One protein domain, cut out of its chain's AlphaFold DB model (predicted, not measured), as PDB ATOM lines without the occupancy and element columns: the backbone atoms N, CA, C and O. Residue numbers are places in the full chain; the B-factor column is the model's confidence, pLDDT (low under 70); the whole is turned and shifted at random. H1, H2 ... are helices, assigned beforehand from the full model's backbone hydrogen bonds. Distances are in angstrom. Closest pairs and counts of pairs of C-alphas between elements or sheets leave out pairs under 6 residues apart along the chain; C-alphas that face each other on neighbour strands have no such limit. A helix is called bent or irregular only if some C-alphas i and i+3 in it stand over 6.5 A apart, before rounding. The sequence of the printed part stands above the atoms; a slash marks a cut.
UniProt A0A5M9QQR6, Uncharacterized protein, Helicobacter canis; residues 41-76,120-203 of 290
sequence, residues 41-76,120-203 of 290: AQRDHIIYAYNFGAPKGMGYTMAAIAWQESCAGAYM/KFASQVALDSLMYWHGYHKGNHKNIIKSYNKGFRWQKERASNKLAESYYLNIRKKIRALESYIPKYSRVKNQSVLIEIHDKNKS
ATOM      1  N   ALA A  41     217.625 257.090 258.182       95.19
ATOM      2  CA  ALA A  41     218.082 256.579 256.889       95.19
ATOM      3  C   ALA A  41     216.918 256.039 256.044       95.19
ATOM      4  O   ALA A  41     216.736 256.463 254.908       95.19
ATOM      5  N   GLN A  42     216.059 255.191 256.619       97.06
ATOM      6  CA  GLN A  42     214.879 254.684 255.911       97.06
ATOM      7  C   GLN A  42     213.930 255.807 255.470       97.06
ATOM      8  O   GLN A  42     213.423 255.787 254.351       97.06
ATOM      9  N   ARG A  43     213.715 256.826 256.314       95.69
ATOM     10  CA  ARG A  43     212.908 258.001 255.944       95.69
ATOM     11  C   ARG A  43     213.541 258.789 254.791       95.69
ATOM     12  O   ARG A  43     212.814 259.184 253.884       95.69
ATOM     13  N   ASP A  44     214.861 258.974 254.800       96.12
ATOM     14  CA  ASP A  44     215.600 259.612 253.701       96.12
ATOM     15  C   ASP A  44     215.429 258.840 252.385       96.12
ATOM     16  O   ASP A  44     215.027 259.422 251.382       96.12
ATOM     17  N   HIS A  45     215.609 257.516 252.404       97.56
ATOM     18  CA  HIS A  45     215.399 256.662 251.232       97.56
ATOM     19  C   HIS A  45     213.972 256.745 250.663       97.56
ATOM     20  O   HIS A  45     213.810 256.795 249.445       97.56
ATOM     21  N   ILE A  46     212.942 256.804 251.517       97.25
ATOM     22  CA  ILE A  46     211.539 256.979 251.094       97.25
ATOM     23  C   ILE A  46     211.317 258.327 250.401       97.25
ATOM     24  O   ILE A  46     210.723 258.369 249.323       97.25
ATOM     25  N   ILE A  47     211.784 259.426 251.003       95.81
ATOM     26  CA  ILE A  47     211.609 260.777 250.449       95.81
ATOM     27  C   ILE A  47     212.428 260.947 249.165       95.81
ATOM     28  O   ILE A  47     211.927 261.492 248.182       95.81
ATOM     29  N   TYR A  48     213.650 260.417 249.134       97.00
ATOM     30  CA  TYR A  48     214.498 260.393 247.949       97.00
ATOM     31  C   TYR A  48     213.833 259.635 246.790       97.00
ATOM     32  O   TYR A  48     213.686 260.191 245.702       97.00
ATOM     33  N   ALA A  49     213.365 258.404 247.025       98.12
ATOM     34  CA  ALA A  49     212.688 257.597 246.010       98.12
ATOM     35  C   ALA A  49     211.394 258.261 245.506       98.12
ATOM     36  O   ALA A  49     211.105 258.229 244.308       98.12
ATOM     37  N   TYR A  50     210.644 258.919 246.400       96.69
ATOM     38  CA  TYR A  50     209.485 259.724 246.018       96.69
ATOM     39  C   TYR A  50     209.879 260.870 245.081       96.69
ATOM     40  O   TYR A  50     209.319 260.988 243.991       96.69
ATOM     41  N   ASN A  51     210.862 261.682 245.473       95.56
ATOM     42  CA  ASN A  51     211.305 262.838 244.697       95.56
ATOM     43  C   ASN A  51     211.894 262.436 243.336       95.56
ATOM     44  O   ASN A  51     211.614 263.102 242.345       95.56
ATOM     45  N   PHE A  52     212.640 261.328 243.265       97.19
ATOM     46  CA  PHE A  52     213.221 260.823 242.017       97.19
ATOM     47  C   PHE A  52     212.142 260.386 241.011       97.19
ATOM     48  O   PHE A  52     212.198 260.743 239.837       97.19
ATOM     49  N   GLY A  53     211.123 259.645 241.463       96.69
ATOM     50  CA  GLY A  53     210.045 259.172 240.590       96.69
ATOM     51  C   GLY A  53     208.991 260.229 240.250       96.69
ATOM     52  O   GLY A  53     208.283 260.101 239.245       96.69
ATOM     53  N   ALA A  54     208.839 261.266 241.077       94.75
ATOM     54  CA  ALA A  54     207.749 262.234 240.968       94.75
ATOM     55  C   ALA A  54     207.665 262.971 239.606       94.75
ATOM     56  O   ALA A  54     206.553 263.040 239.075       94.75
ATOM     57  N   PRO A  55     208.767 263.423 238.964       94.00
ATOM     58  CA  PRO A  55     208.732 264.054 237.636       94.00
ATOM     59  C   PRO A  55     208.153 263.179 236.512       94.00
ATOM     60  O   PRO A  55     207.705 263.704 235.497       94.00
ATOM     61  N   LYS A  56     208.137 261.849 236.677       92.06
ATOM     62  CA  LYS A  56     207.517 260.896 235.736       92.06
ATOM     63  C   LYS A  56     206.180 260.332 236.246       92.06
ATOM     64  O   LYS A  56     205.666 259.367 235.693       92.06
ATOM     65  N   GLY A  57     205.613 260.905 237.312       92.06
ATOM     66  CA  GLY A  57     204.387 260.417 237.958       92.06
ATOM     67  C   GLY A  57     204.568 259.155 238.814       92.06
ATOM     68  O   GLY A  57     203.591 258.645 239.357       92.06
ATOM     69  N   MET A  58     205.806 258.678 238.984       96.31
ATOM     70  CA  MET A  58     206.156 257.425 239.664       96.31
ATOM     71  C   MET A  58     206.581 257.610 241.131       96.31
ATOM     72  O   MET A  58     207.041 256.654 241.743       96.31
ATOM     73  N   GLY A  59     206.434 258.798 241.730       96.25
ATOM     74  CA  GLY A  59     206.982 259.096 243.065       96.25
ATOM     75  C   GLY A  59     206.529 258.124 244.162       96.25
ATOM     76  O   GLY A  59     207.343 257.395 244.730       96.25
ATOM     77  N   TYR A  60     205.221 258.030 244.427       96.88
ATOM     78  CA  TYR A  60     204.713 257.059 245.409       96.88
ATOM     79  C   TYR A  60     205.014 255.605 245.019       96.88
ATOM     80  O   TYR A  60     205.243 254.781 245.900       96.88
ATOM     81  N   THR A  61     205.059 255.295 243.719       98.38
ATOM     82  CA  THR A  61     205.429 253.969 243.204       98.38
ATOM     83  C   THR A  61     206.855 253.594 243.601       98.38
ATOM     84  O   THR A  61     207.059 252.553 244.217       98.38
ATOM     85  N   MET A  62     207.834 254.450 243.304       98.56
ATOM     86  CA  MET A  62     209.242 254.214 243.623       98.56
ATOM     87  C   MET A  62     209.469 254.158 245.134       98.56
ATOM     88  O   MET A  62     210.133 253.242 245.606       98.56
ATOM     89  N   ALA A  63     208.847 255.047 245.912       98.31
ATOM     90  CA  ALA A  63     208.917 254.990 247.372       98.31
ATOM     91  C   ALA A  63     208.292 253.703 247.956       98.31
ATOM     92  O   ALA A  63     208.831 253.115 248.896       98.31
ATOM     93  N   ALA A  64     207.187 253.215 247.383       98.62
ATOM     94  CA  ALA A  64     206.566 251.957 247.793       98.62
ATOM     95  C   ALA A  64     207.391 250.721 247.395       98.62
ATOM     96  O   ALA A  64     207.425 249.763 248.167       98.62
ATOM     97  N   ILE A  65     208.068 250.743 246.240       98.75
ATOM     98  CA  ILE A  65     209.001 249.689 245.806       98.75
ATOM     99  C   ILE A  65     210.247 249.694 246.695       98.75
ATOM    100  O   ILE A  65     210.585 248.652 247.243       98.75
ATOM    101  N   ALA A  66     210.857 250.854 246.953       98.69
ATOM    102  CA  ALA A  66     211.976 250.986 247.887       98.69
ATOM    103  C   ALA A  66     211.644 250.406 249.276       98.69
ATOM    104  O   ALA A  66     212.439 249.690 249.881       98.69
ATOM    105  N   TRP A  67     210.427 250.645 249.773       98.50
ATOM    106  CA  TRP A  67     209.939 250.008 250.995       98.50
ATOM    107  C   TRP A  67     209.711 248.493 250.839       98.50
ATOM    108  O   TRP A  67     209.995 247.731 251.758       98.50
ATOM    109  N   GLN A  68     209.130 248.037 249.731       98.38
ATOM    110  CA  GLN A  68     208.794 246.624 249.528       98.38
ATOM    111  C   GLN A  68     210.018 245.728 249.336       98.38
ATOM    112  O   GLN A  68     209.994 244.602 249.825       98.38
ATOM    113  N   GLU A  69     211.035 246.214 248.635       97.88
ATOM    114  CA  GLU A  69     212.191 245.412 248.242       97.88
ATOM    115  C   GLU A  69     213.268 245.434 249.334       97.88
ATOM    116  O   GLU A  69     213.533 244.411 249.956       97.88
ATOM    117  N   SER A  70     213.818 246.612 249.648       97.81
ATOM    118  CA  SER A  70     214.983 246.756 250.544       97.81
ATOM    119  C   SER A  70     214.633 247.137 251.986       97.81
ATOM    120  O   SER A  70     215.493 247.549 252.769       97.81
ATOM    121  N   CYS A  71     213.347 247.083 252.349       97.62
ATOM    122  CA  CYS A  71     212.843 247.630 253.610       97.62
ATOM    123  C   CYS A  71     213.211 249.124 253.801       97.62
ATOM    124  O   CYS A  71     213.604 249.562 254.885       97.62
ATOM    125  N   ALA A  72     213.100 249.907 252.720       97.56
ATOM    126  CA  ALA A  72     213.548 251.299 252.629       97.56
ATOM    127  C   ALA A  72     215.060 251.467 252.876       97.56
ATOM    128  O   ALA A  72     215.492 252.391 253.558       97.56
ATOM    129  N   GLY A  73     215.866 250.565 252.319       97.31
ATOM    130  CA  GLY A  73     217.325 250.600 252.389       97.31
ATOM    131  C   GLY A  73     217.952 249.970 253.635       97.31
ATOM    132  O   GLY A  73     219.157 250.089 253.824       97.31
ATOM    133  N   ALA A  74     217.175 249.288 254.482       96.75
ATOM    134  CA  ALA A  74     217.725 248.542 255.617       96.75
ATOM    135  C   ALA A  74     218.432 247.240 255.197       96.75
ATOM    136  O   ALA A  74     219.361 246.802 255.872       96.75
ATOM    137  N   TYR A  75     218.006 246.636 254.084       96.19
ATOM    138  CA  TYR A  75     218.600 245.430 253.512       96.19
ATOM    139  C   TYR A  75     218.784 245.652 252.013       96.19
ATOM    140  O   TYR A  75     217.806 245.673 251.284       96.19
ATOM    141  N   MET A  76     220.018 245.852 251.550       96.88
ATOM    142  CA  MET A  76     220.301 246.215 250.149       96.88
ATOM    143  C   MET A  76     220.765 245.032 249.278       96.88
ATOM    144  O   MET A  76     221.245 245.240 248.167       96.88
ATOM    145  N   LYS A 120     221.577 256.914 242.871       98.56
ATOM    146  CA  LYS A 120     221.043 257.593 241.675       98.56
ATOM    147  C   LYS A 120     220.966 256.606 240.515       98.56
ATOM    148  O   LYS A 120     219.903 256.494 239.908       98.56
ATOM    149  N   PHE A 121     222.030 255.845 240.269       98.62
ATOM    150  CA  PHE A 121     222.049 254.771 239.277       98.62
ATOM    151  C   PHE A 121     220.980 253.708 239.569       98.62
ATOM    152  O   PHE A 121     220.152 253.418 238.706       98.62
ATOM    153  N   ALA A 122     220.894 253.217 240.810       98.69
ATOM    154  CA  ALA A 122     219.861 252.252 241.203       98.69
ATOM    155  C   ALA A 122     218.426 252.784 241.004       98.69
ATOM    156  O   ALA A 122     217.527 252.029 240.625       98.69
ATOM    157  N   SER A 123     218.202 254.086 241.222       98.75
ATOM    158  CA  SER A 123     216.905 254.727 240.953       98.75
ATOM    159  C   SER A 123     216.615 254.873 239.465       98.75
ATOM    160  O   SER A 123     215.469 254.688 239.063       98.75
ATOM    161  N   GLN A 124     217.630 255.159 238.649       98.69
ATOM    162  CA  GLN A 124     217.492 255.243 237.200       98.69
ATOM    163  C   GLN A 124     217.080 253.885 236.615       98.69
ATOM    164  O   GLN A 124     216.037 253.799 235.976       98.69
ATOM    165  N   VAL A 125     217.792 252.807 236.965       98.62
ATOM    166  CA  VAL A 125     217.476 251.425 236.547       98.62
ATOM    167  C   VAL A 125     216.036 251.021 236.912       98.62
ATOM    168  O   VAL A 125     215.313 250.427 236.101       98.62
ATOM    169  N   ALA A 126     215.589 251.359 238.127       98.62
ATOM    170  CA  ALA A 126     214.226 251.086 238.577       98.62
ATOM    171  C   ALA A 126     213.179 251.929 237.824       98.62
ATOM    172  O   ALA A 126     212.123 251.413 237.446       98.62
ATOM    173  N   LEU A 127     213.465 253.212 237.574       98.62
ATOM    174  CA  LEU A 127     212.577 254.109 236.837       98.62
ATOM    175  C   LEU A 127     212.458 253.704 235.362       98.62
ATOM    176  O   LEU A 127     211.341 253.627 234.859       98.62
ATOM    177  N   ASP A 128     213.563 253.376 234.694       98.44
ATOM    178  CA  ASP A 128     213.581 252.911 233.303       98.44
ATOM    179  C   ASP A 128     212.753 251.633 233.140       98.44
ATOM    180  O   ASP A 128     211.901 251.542 232.255       98.44
ATOM    181  N   SER A 129     212.904 250.691 234.078       97.88
ATOM    182  CA  SER A 129     212.081 249.479 234.144       97.88
ATOM    183  C   SER A 129     210.586 249.810 234.273       97.88
ATOM    184  O   SER A 129     209.759 249.266 233.539       97.88
ATOM    185  N   LEU A 130     210.209 250.729 235.172       98.25
ATOM    186  CA  LEU A 130     208.817 251.174 235.324       98.25
ATOM    187  C   LEU A 130     208.284 251.886 234.073       98.25
ATOM    188  O   LEU A 130     207.124 251.681 233.714       98.25
ATOM    189  N   MET A 131     209.103 252.697 233.401       98.25
ATOM    190  CA  MET A 131     208.712 253.440 232.200       98.25
ATOM    191  C   MET A 131     208.557 252.531 230.975       98.25
ATOM    192  O   MET A 131     207.578 252.677 230.238       98.25
ATOM    193  N   TYR A 132     209.433 251.535 230.808       97.31
ATOM    194  CA  TYR A 132     209.266 250.465 229.820       97.31
ATOM    195  C   TYR A 132     207.929 249.738 230.021       97.31
ATOM    196  O   TYR A 132     207.102 249.651 229.106       97.31
ATOM    197  N   TRP A 133     207.657 249.291 231.252       97.69
ATOM    198  CA  TRP A 133     206.405 248.609 231.570       97.69
ATOM    199  C   TRP A 133     205.180 249.515 231.425       97.69
ATOM    200  O   TRP A 133     204.119 249.031 231.022       97.69
ATOM    201  N   HIS A 134     205.312 250.816 231.695       97.38
ATOM    202  CA  HIS A 134     204.260 251.808 231.472       97.38
ATOM    203  C   HIS A 134     203.876 251.930 229.995       97.38
ATOM    204  O   HIS A 134     202.681 251.921 229.679       97.38
ATOM    205  N   GLY A 135     204.868 251.979 229.099       96.44
ATOM    206  CA  GLY A 135     204.652 251.924 227.654       96.44
ATOM    207  C   GLY A 135     203.961 250.626 227.236       96.44
ATOM    208  O   GLY A 135     202.860 250.663 226.681       96.44
ATOM    209  N   TYR A 136     204.548 249.478 227.591       97.38
ATOM    210  CA  TYR A 136     204.034 248.153 227.223       97.38
ATOM    211  C   TYR A 136     202.577 247.932 227.675       97.38
ATOM    212  O   TYR A 136     201.720 247.521 226.890       97.38
ATOM    213  N   HIS A 137     202.264 248.253 228.935       96.75
ATOM    214  CA  HIS A 137     200.926 248.073 229.517       96.75
ATOM    215  C   HIS A 137     199.978 249.257 229.283       96.75
ATOM    216  O   HIS A 137     198.875 249.284 229.837       96.75
ATOM    217  N   LYS A 138     200.372 250.228 228.446       96.50
ATOM    218  CA  LYS A 138     199.559 251.382 228.021       96.50
ATOM    219  C   LYS A 138     198.947 252.159 229.199       96.50
ATOM    220  O   LYS A 138     197.766 252.526 229.139       96.50
ATOM    221  N   GLY A 139     199.741 252.361 230.253       93.25
ATOM    222  CA  GLY A 139     199.362 253.047 231.496       93.25
ATOM    223  C   GLY A 139     198.823 252.157 232.624       93.25
ATOM    224  O   GLY A 139     198.823 252.595 233.767       93.25
ATOM    225  N   ASN A 140     198.434 250.897 232.367       97.50
ATOM    226  CA  ASN A 140     197.760 250.053 233.367       97.50
ATOM    227  C   ASN A 140     198.650 249.762 234.593       97.50
ATOM    228  O   ASN A 140     199.418 248.797 234.609       97.50
ATOM    229  N   HIS A 141     198.491 250.566 235.649       95.88
ATOM    230  CA  HIS A 141     199.343 250.541 236.840       95.88
ATOM    231  C   HIS A 141     199.461 249.153 237.480       95.88
ATOM    232  O   HIS A 141     200.551 248.729 237.853       95.88
ATOM    233  N   LYS A 142     198.366 248.388 237.541       98.00
ATOM    234  CA  LYS A 142     198.392 247.022 238.076       98.00
ATOM    235  C   LYS A 142     199.362 246.130 237.302       98.00
ATOM    236  O   LYS A 142     200.186 245.451 237.909       98.00
ATOM    237  N   ASN A 143     199.278 246.130 235.976       98.12
ATOM    238  CA  ASN A 143     200.137 245.292 235.150       98.12
ATOM    239  C   ASN A 143     201.592 245.790 235.122       98.12
ATOM    240  O   ASN A 143     202.497 244.958 235.093       98.12
ATOM    241  N   ILE A 144     201.817 247.108 235.217       98.19
ATOM    242  CA  ILE A 144     203.153 247.713 235.363       98.19
ATOM    243  C   ILE A 144     203.868 247.123 236.584       98.19
ATOM    244  O   ILE A 144     204.938 246.538 236.449       98.19
ATOM    245  N   ILE A 145     203.238 247.188 237.761       98.38
ATOM    246  CA  ILE A 145     203.817 246.677 239.015       98.38
ATOM    247  C   ILE A 145     204.012 245.153 238.980       98.38
ATOM    248  O   ILE A 145     205.016 244.635 239.469       98.38
ATOM    249  N   LYS A 146     203.090 244.417 238.350       98.25
ATOM    250  CA  LYS A 146     203.216 242.960 238.169       98.25
ATOM    251  C   LYS A 146     204.389 242.578 237.266       98.25
ATOM    252  O   LYS A 146     205.082 241.602 237.553       98.25
ATOM    253  N   SER A 147     204.624 243.334 236.194       97.62
ATOM    254  CA  SER A 147     205.765 243.108 235.306       97.62
ATOM    255  C   SER A 147     207.086 243.648 235.855       97.62
ATOM    256  O   SER A 147     208.109 243.040 235.568       97.62
ATOM    257  N   TYR A 148     207.085 244.671 236.715       96.69
ATOM    258  CA  TYR A 148     208.281 245.051 237.477       96.69
ATOM    259  C   TYR A 148     208.812 243.857 238.296       96.69
ATOM    260  O   TYR A 148     209.985 243.520 238.206       96.69
ATOM    261  N   ASN A 149     207.936 243.134 239.009       96.12
ATOM    262  CA  ASN A 149     208.347 242.008 239.862       96.12
ATOM    263  C   ASN A 149     208.517 240.645 239.144       96.12
ATOM    264  O   ASN A 149     209.206 239.762 239.665       96.12
ATOM    265  N   LYS A 150     207.838 240.405 238.009       95.06
ATOM    266  CA  LYS A 150     207.812 239.086 237.325       95.06
ATOM    267  C   LYS A 150     207.919 239.138 235.792       95.06
ATOM    268  O   LYS A 150     207.605 238.148 235.128       95.06
ATOM    269  N   GLY A 151     208.322 240.267 235.210       94.50
ATOM    270  CA  GLY A 151     208.491 240.438 233.763       94.50
ATOM    271  C   GLY A 151     207.249 240.027 232.964       94.50
ATOM    272  O   GLY A 151     206.126 240.441 233.265       94.50
ATOM    273  N   PHE A 152     207.435 239.157 231.969       94.62
ATOM    274  CA  PHE A 152     206.336 238.528 231.220       94.62
ATOM    275  C   PHE A 152     205.789 237.239 231.855       94.62
ATOM    276  O   PHE A 152     204.698 236.792 231.489       94.62
ATOM    277  N   ARG A 153     206.503 236.624 232.807       93.38
ATOM    278  CA  ARG A 153     206.194 235.272 233.314       93.38
ATOM    279  C   ARG A 153     204.822 235.181 233.975       93.38
ATOM    280  O   ARG A 153     204.117 234.191 233.792       93.38
ATOM    281  N   TRP A 154     204.387 236.238 234.664       96.62
ATOM    282  CA  TRP A 154     203.068 236.284 235.310       96.62
ATOM    283  C   TRP A 154     201.888 236.148 234.335       96.62
ATOM    284  O   TRP A 154     200.813 235.724 234.749       96.62
ATOM    285  N   GLN A 155     202.070 236.481 233.052       94.69
ATOM    286  CA  GLN A 155     201.025 236.338 232.032       94.69
ATOM    287  C   GLN A 155     200.852 234.878 231.584       94.69
ATOM    288  O   GLN A 155     199.752 234.469 231.222       94.69
ATOM    289  N   LYS A 156     201.941 234.096 231.618       93.81
ATOM    290  CA  LYS A 156     202.008 232.707 231.135       93.81
ATOM    291  C   LYS A 156     201.780 231.687 232.259       93.81
ATOM    292  O   LYS A 156     201.144 230.658 232.051       93.81
ATOM    293  N   GLU A 157     202.279 231.968 233.463       96.12
ATOM    294  CA  GLU A 157     202.315 231.030 234.589       96.12
ATOM    295  C   GLU A 157     201.338 231.427 235.707       96.12
ATOM    296  O   GLU A 157     201.482 232.477 236.341       96.12
ATOM    297  N   ARG A 158     200.389 230.546 236.061       96.88
ATOM    298  CA  ARG A 158     199.430 230.808 237.157       96.88
ATOM    299  C   ARG A 158     200.103 231.014 238.522       96.88
ATOM    300  O   ARG A 158     199.580 231.774 239.334       96.88
ATOM    301  N   ALA A 159     201.234 230.355 238.783       96.75
ATOM    302  CA  ALA A 159     201.999 230.523 240.022       96.75
ATOM    303  C   ALA A 159     202.630 231.924 240.101       96.75
ATOM    304  O   ALA A 159     202.328 232.682 241.024       96.75
ATOM    305  N   SER A 160     203.397 232.315 239.079       95.75
ATOM    306  CA  SER A 160     203.988 233.655 238.969       95.75
ATOM    307  C   SER A 160     202.929 234.765 238.938       95.75
ATOM    308  O   SER A 160     203.151 235.830 239.509       95.75
ATOM    309  N   ASN A 161     201.738 234.508 238.381       98.00
ATOM    310  CA  ASN A 161     200.599 235.428 238.456       98.00
ATOM    311  C   ASN A 161     200.133 235.693 239.896       98.00
ATOM    312  O   ASN A 161     199.919 236.847 240.257       98.00
ATOM    313  N   LYS A 162     200.011 234.652 240.738       98.31
ATOM    314  CA  LYS A 162     199.645 234.811 242.160       98.31
ATOM    315  C   LYS A 162     200.680 235.647 242.921       98.31
ATOM    316  O   LYS A 162     200.296 236.508 243.708       98.31
ATOM    317  N   LEU A 163     201.969 235.409 242.671       97.25
ATOM    318  CA  LEU A 163     203.060 236.155 243.308       97.25
ATOM    319  C   LEU A 163     203.050 237.631 242.887       97.25
ATOM    320  O   LEU A 163     203.034 238.506 243.748       97.25
ATOM    321  N   ALA A 164     202.957 237.906 241.583       97.75
ATOM    322  CA  ALA A 164     202.873 239.265 241.055       97.75
ATOM    323  C   ALA A 164     201.626 240.016 241.565       97.75
ATOM    324  O   ALA A 164     201.694 241.199 241.889       97.75
ATOM    325  N   GLU A 165     200.479 239.335 241.663       98.44
ATOM    326  CA  GLU A 165     199.244 239.900 242.213       98.44
ATOM    327  C   GLU A 165     199.396 240.280 243.696       98.44
ATOM    328  O   GLU A 165     199.027 241.387 244.083       98.44
ATOM    329  N   SER A 166     199.991 239.399 244.512       98.50
ATOM    330  CA  SER A 166     200.300 239.671 245.924       98.50
ATOM    331  C   SER A 166     201.245 240.868 246.075       98.50
ATOM    332  O   SER A 166     200.970 241.796 246.838       98.50
ATOM    333  N   TYR A 167     202.310 240.905 245.270       98.44
ATOM    334  CA  TYR A 167     203.254 242.017 245.220       98.44
ATOM    335  C   TYR A 167     202.559 243.348 244.881       98.44
ATOM    336  O   TYR A 167     202.709 244.326 245.611       98.44
ATOM    337  N   TYR A 168     201.707 243.376 243.849       98.62
ATOM    338  CA  TYR A 168     200.905 244.555 243.501       98.62
ATOM    339  C   TYR A 168     200.012 245.033 244.658       98.62
ATOM    340  O   TYR A 168     199.939 246.234 244.928       98.62
ATOM    341  N   LEU A 169     199.346 244.116 245.367       98.56
ATOM    342  CA  LEU A 169     198.498 244.466 246.510       98.56
ATOM    343  C   LEU A 169     199.314 245.066 247.667       98.56
ATOM    344  O   LEU A 169     198.867 246.037 248.286       98.56
ATOM    345  N   ASN A 170     200.525 244.556 247.911       98.38
ATOM    346  CA  ASN A 170     201.449 245.112 248.900       98.38
ATOM    347  C   ASN A 170     201.937 246.514 248.506       98.38
ATOM    348  O   ASN A 170     201.849 247.429 249.326       98.38
ATOM    349  N   ILE A 171     202.355 246.719 247.251       98.50
ATOM    350  CA  ILE A 171     202.724 248.045 246.725       98.50
ATOM    351  C   ILE A 171     201.558 249.028 246.868       98.50
ATOM    352  O   ILE A 171     201.734 250.105 247.433       98.50
ATOM    353  N   ARG A 172     200.337 248.644 246.476       97.56
ATOM    354  CA  ARG A 172     199.135 249.485 246.626       97.56
ATOM    355  C   ARG A 172     198.847 249.850 248.088       97.56
ATOM    356  O   ARG A 172     198.420 250.970 248.365       97.56
ATOM    357  N   LYS A 173     199.061 248.926 249.033       97.44
ATOM    358  CA  LYS A 173     198.930 249.195 250.477       97.44
ATOM    359  C   LYS A 173     199.998 250.185 250.958       97.44
ATOM    360  O   LYS A 173     199.668 251.099 251.708       97.44
ATOM    361  N   LYS A 174     201.245 250.026 250.508       97.94
ATOM    362  CA  LYS A 174     202.367 250.915 250.844       97.94
ATOM    363  C   LYS A 174     202.180 252.321 250.269       97.94
ATOM    364  O   LYS A 174     202.336 253.271 251.023       97.94
ATOM    365  N   ILE A 175     201.747 252.458 249.010       96.12
ATOM    366  CA  ILE A 175     201.385 253.749 248.390       96.12
ATOM    367  C   ILE A 175     200.401 254.514 249.285       96.12
ATOM    368  O   ILE A 175     200.698 255.628 249.689       96.12
ATOM    369  N   ARG A 176     199.295 253.882 249.696       94.19
ATOM    370  CA  ARG A 176     198.281 254.507 250.568       94.19
ATOM    371  C   ARG A 176     198.818 254.956 251.925       94.19
ATOM    372  O   ARG A 176     198.439 256.011 252.419       94.19
ATOM    373  N   ALA A 177     199.696 254.163 252.538       93.94
ATOM    374  CA  ALA A 177     200.351 254.562 253.782       93.94
ATOM    375  C   ALA A 177     201.309 255.749 253.552       93.94
ATOM    376  O   ALA A 177     201.342 256.681 254.356       93.94
ATOM    377  N   LEU A 178     202.036 255.762 252.431       94.00
ATOM    378  CA  LEU A 178     202.929 256.856 252.045       94.00
ATOM    379  C   LEU A 178     202.178 258.148 251.685       94.00
ATOM    380  O   LEU A 178     202.673 259.215 252.017       94.00
ATOM    381  N   GLU A 179     200.975 258.074 251.114       90.75
ATOM    382  CA  GLU A 179     200.092 259.232 250.873       90.75
ATOM    383  C   GLU A 179     199.651 259.938 252.169       90.75
ATOM    384  O   GLU A 179     199.380 261.139 252.152       90.75
ATOM    385  N   SER A 180     199.581 259.210 253.293       86.94
ATOM    386  CA  SER A 180     199.354 259.793 254.628       86.94
ATOM    387  C   SER A 180     200.639 260.196 255.357       86.94
ATOM    388  O   SER A 180     200.613 261.106 256.181       86.94
ATOM    389  N   TYR A 181     201.751 259.512 255.077       86.56
ATOM    390  CA  TYR A 181     203.014 259.663 255.802       86.56
ATOM    391  C   TYR A 181     203.927 260.752 255.213       86.56
ATOM    392  O   TYR A 181     204.600 261.451 255.966       86.56
ATOM    393  N   ILE A 182     203.954 260.911 253.887       84.75
ATOM    394  CA  ILE A 182     204.648 262.006 253.205       84.75
ATOM    395  C   ILE A 182     203.655 263.182 253.158       84.75
ATOM    396  O   ILE A 182     202.726 263.147 252.348       84.75
ATOM    397  N   PRO A 183     203.777 264.208 254.027       61.88
ATOM    398  CA  PRO A 183     202.841 265.329 254.026       61.88
ATOM    399  C   PRO A 183     202.881 266.067 252.684       61.88
ATOM    400  O   PRO A 183     203.869 266.004 251.952       61.88
ATOM    401  N   LYS A 184     201.805 266.798 252.363       55.38
ATOM    402  CA  LYS A 184     201.599 267.500 251.078       55.38
ATOM    403  C   LYS A 184     202.529 268.712 250.881       55.38
ATOM    404  O   LYS A 184     202.064 269.834 250.721       55.38
ATOM    405  N   TYR A 185     203.829 268.456 250.800       47.44
ATOM    406  CA  TYR A 185     204.865 269.369 250.325       47.44
ATOM    407  C   TYR A 185     205.482 268.826 249.032       47.44
ATOM    408  O   TYR A 185     206.671 268.544 248.940       47.44
ATOM    409  N   SER A 186     204.650 268.679 247.999       46.88
ATOM    410  CA  SER A 186     205.130 268.579 246.623       46.88
ATOM    411  C   SER A 186     204.122 269.239 245.678       46.88
ATOM    412  O   SER A 186     202.907 269.065 245.805       46.88
ATOM    413  N   ARG A 187     204.622 269.988 244.687       47.56
ATOM    414  CA  ARG A 187     203.804 270.571 243.602       47.56
ATOM    415  C   ARG A 187     203.241 269.498 242.642       47.56
ATOM    416  O   ARG A 187     202.565 269.829 241.677       47.56
ATOM    417  N   VAL A 188     203.478 268.210 242.911       50.88
ATOM    418  CA  VAL A 188     203.215 267.076 242.003       50.88
ATOM    419  C   VAL A 188     201.820 266.460 242.208       50.88
ATOM    420  O   VAL A 188     201.488 265.427 241.628       50.88
ATOM    421  N   LYS A 189     200.943 267.130 242.970       46.03
ATOM    422  CA  LYS A 189     199.539 266.726 243.189       46.03
ATOM    423  C   LYS A 189     198.745 266.527 241.882       46.03
ATOM    424  O   LYS A 189     197.734 265.833 241.895       46.03
ATOM    425  N   ASN A 190     199.212 267.086 240.764       48.31
ATOM    426  CA  ASN A 190     198.573 266.923 239.462       48.31
ATOM    427  C   ASN A 190     198.906 265.582 238.781       48.31
ATOM    428  O   ASN A 190     197.996 264.967 238.246       48.31
ATOM    429  N   GLN A 191     200.145 265.070 238.807       53.44
ATOM    430  CA  GLN A 191     200.527 264.005 237.859       53.44
ATOM    431  C   GLN A 191     199.949 262.620 238.191       53.44
ATOM    432  O   GLN A 191     199.426 261.950 237.303       53.44
ATOM    433  N   SER A 192     199.983 262.183 239.452       53.28
ATOM    434  CA  SER A 192     199.398 260.885 239.844       53.28
ATOM    435  C   SER A 192     197.870 260.884 239.712       53.28
ATOM    436  O   SER A 192     197.282 259.896 239.281       53.28
ATOM    437  N   VAL A 193     197.239 262.026 240.010       57.81
ATOM    438  CA  VAL A 193     195.800 262.247 239.814       57.81
ATOM    439  C   VAL A 193     195.454 262.272 238.321       57.81
ATOM    440  O   VAL A 193     194.467 261.662 237.930       57.81
ATOM    441  N   LEU A 194     196.280 262.892 237.469       54.81
ATOM    442  CA  LEU A 194     196.118 262.863 236.011       54.81
ATOM    443  C   LEU A 194     196.241 261.446 235.444       54.81
ATOM    444  O   LEU A 194     195.448 261.096 234.578       54.81
ATOM    445  N   ILE A 195     197.165 260.615 235.942       61.50
ATOM    446  CA  ILE A 195     197.283 259.208 235.521       61.50
ATOM    447  C   ILE A 195     196.028 258.418 235.930       61.50
ATOM    448  O   ILE A 195     195.430 257.750 235.088       61.50
ATOM    449  N   GLU A 196     195.556 258.546 237.175       61.53
ATOM    450  CA  GLU A 196     194.340 257.846 237.622       61.53
ATOM    451  C   GLU A 196     193.068 258.348 236.905       61.53
ATOM    452  O   GLU A 196     192.188 257.554 236.568       61.53
ATOM    453  N   ILE A 197     192.963 259.653 236.629       56.47
ATOM    454  CA  ILE A 197     191.869 260.240 235.837       56.47
ATOM    455  C   ILE A 197     191.944 259.769 234.382       56.47
ATOM    456  O   ILE A 197     190.921 259.393 233.819       56.47
ATOM    457  N   HIS A 198     193.128 259.734 233.774       59.66
ATOM    458  CA  HIS A 198     193.317 259.244 232.411       59.66
ATOM    459  C   HIS A 198     192.928 257.761 232.287       59.66
ATOM    460  O   HIS A 198     192.187 257.396 231.373       59.66
ATOM    461  N   ASP A 199     193.330 256.919 233.242       71.19
ATOM    462  CA  ASP A 199     192.946 255.505 233.291       71.19
ATOM    463  C   ASP A 199     191.429 255.316 233.483       71.19
ATOM    464  O   ASP A 199     190.815 254.474 232.815       71.19
ATOM    465  N   LYS A 200     190.789 256.134 234.334       67.62
ATOM    466  CA  LYS A 200     189.323 256.163 234.493       67.62
ATOM    467  C   LYS A 200     188.620 256.609 233.212       67.62
ATOM    468  O   LYS A 200     187.688 255.937 232.778       67.62
ATOM    469  N   ASN A 201     189.091 257.672 232.564       63.75
ATOM    470  CA  ASN A 201     188.511 258.211 231.332       63.75
ATOM    471  C   ASN A 201     188.647 257.232 230.160       63.75
ATOM    472  O   ASN A 201     187.692 257.018 229.419       63.75
ATOM    473  N   LYS A 202     189.798 256.564 230.028       68.88
ATOM    474  CA  LYS A 202     190.034 255.505 229.035       68.88
ATOM    475  C   LYS A 202     189.139 254.287 229.276       68.88
ATOM    476  O   LYS A 202     188.598 253.715 228.327       68.88
ATOM    477  N   SER A 203     188.926 253.919 230.540       71.25
ATOM    478  CA  SER A 203     187.992 252.853 230.923       71.25
ATOM    479  C   SER A 203     186.539 253.230 230.607       71.25
ATOM    480  O   SER A 203     185.821 252.438 230.001       71.25
TER     481      SER A 203
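Overview. This is residues 41 to 76 and 120 to 203 of the 290 residues of an uncharacterized protein of Helicobacter canis (UniProt A0A5M9QQR6). One long helix, H6, spans one side of the domain, with H2 and H4 packed crosswise on it; H3 lies beyond them, on the side away from H6, and H1 forms a hairpin with H2. H7 runs apart from H6 and meets H1 with residues 188 to 191 alone. The 120 printed residues include seven named helices, H1 to H7 in chain order, and no named strand: all helix. The whole is compact, radius of gyration of the C-alphas 14.0 A, spanning 40 by 38 by 25 A.

Along the chain. H6, residues 158 to 181, is 34.5 A long, from C-alpha 158 at (199.430, 230.808, 237.157). H2 is residues 59 to 70, H4 141 to 150 and H5 153 to 156. H1, residues 41 to 56, begins at (218.082, 256.579, 256.889) and is 24.0 A long; H3, 120 to 136, is 24.2 A. H7, 187 to 203, is 26.9 A and ends at (187.992, 252.853, 230.923). H1 and H7 are irregular: C-alphas 52 and 55 are 7.1 A apart, C-alphas 187 and 190 7.6 A.

Arrangement. Helix packing is mostly crossed, with no shallow tilt among six touching pairs. With residues 170 to 179 alone, H6 touches H2, closest C-alphas Ala 64 and Lys 174, 5.3 A, at a steep tilt of 61 degrees. With residues 160 to 171 alone it touches H4, Lys 146 to Ala 164, 4.7 A. H5 touches H6 only at the corner, Trp 154 to Asn 161, 4.1 A. H3 touches H4, Trp 133 to Ile 144, 5.1 A. H1 and H7 only just touch, with 3 pairs of C-alphas within 8 A, Ala 54 and Val 188 closest at 6.7 A. H2, H3 and H4 have every O i to N i+4 pair within hydrogen-bond range; H1 has 10 of 12, H6 19 of 20, H7 10 of 13, and H5 is too short.

Size, cuts and confidence. Residues 77 to 119 are not printed, leaving 14.2 A between C-alphas 76 and 120. The links printed whole are tight. Residues 183 to 198 and 200 to 202 have pLDDT under 70.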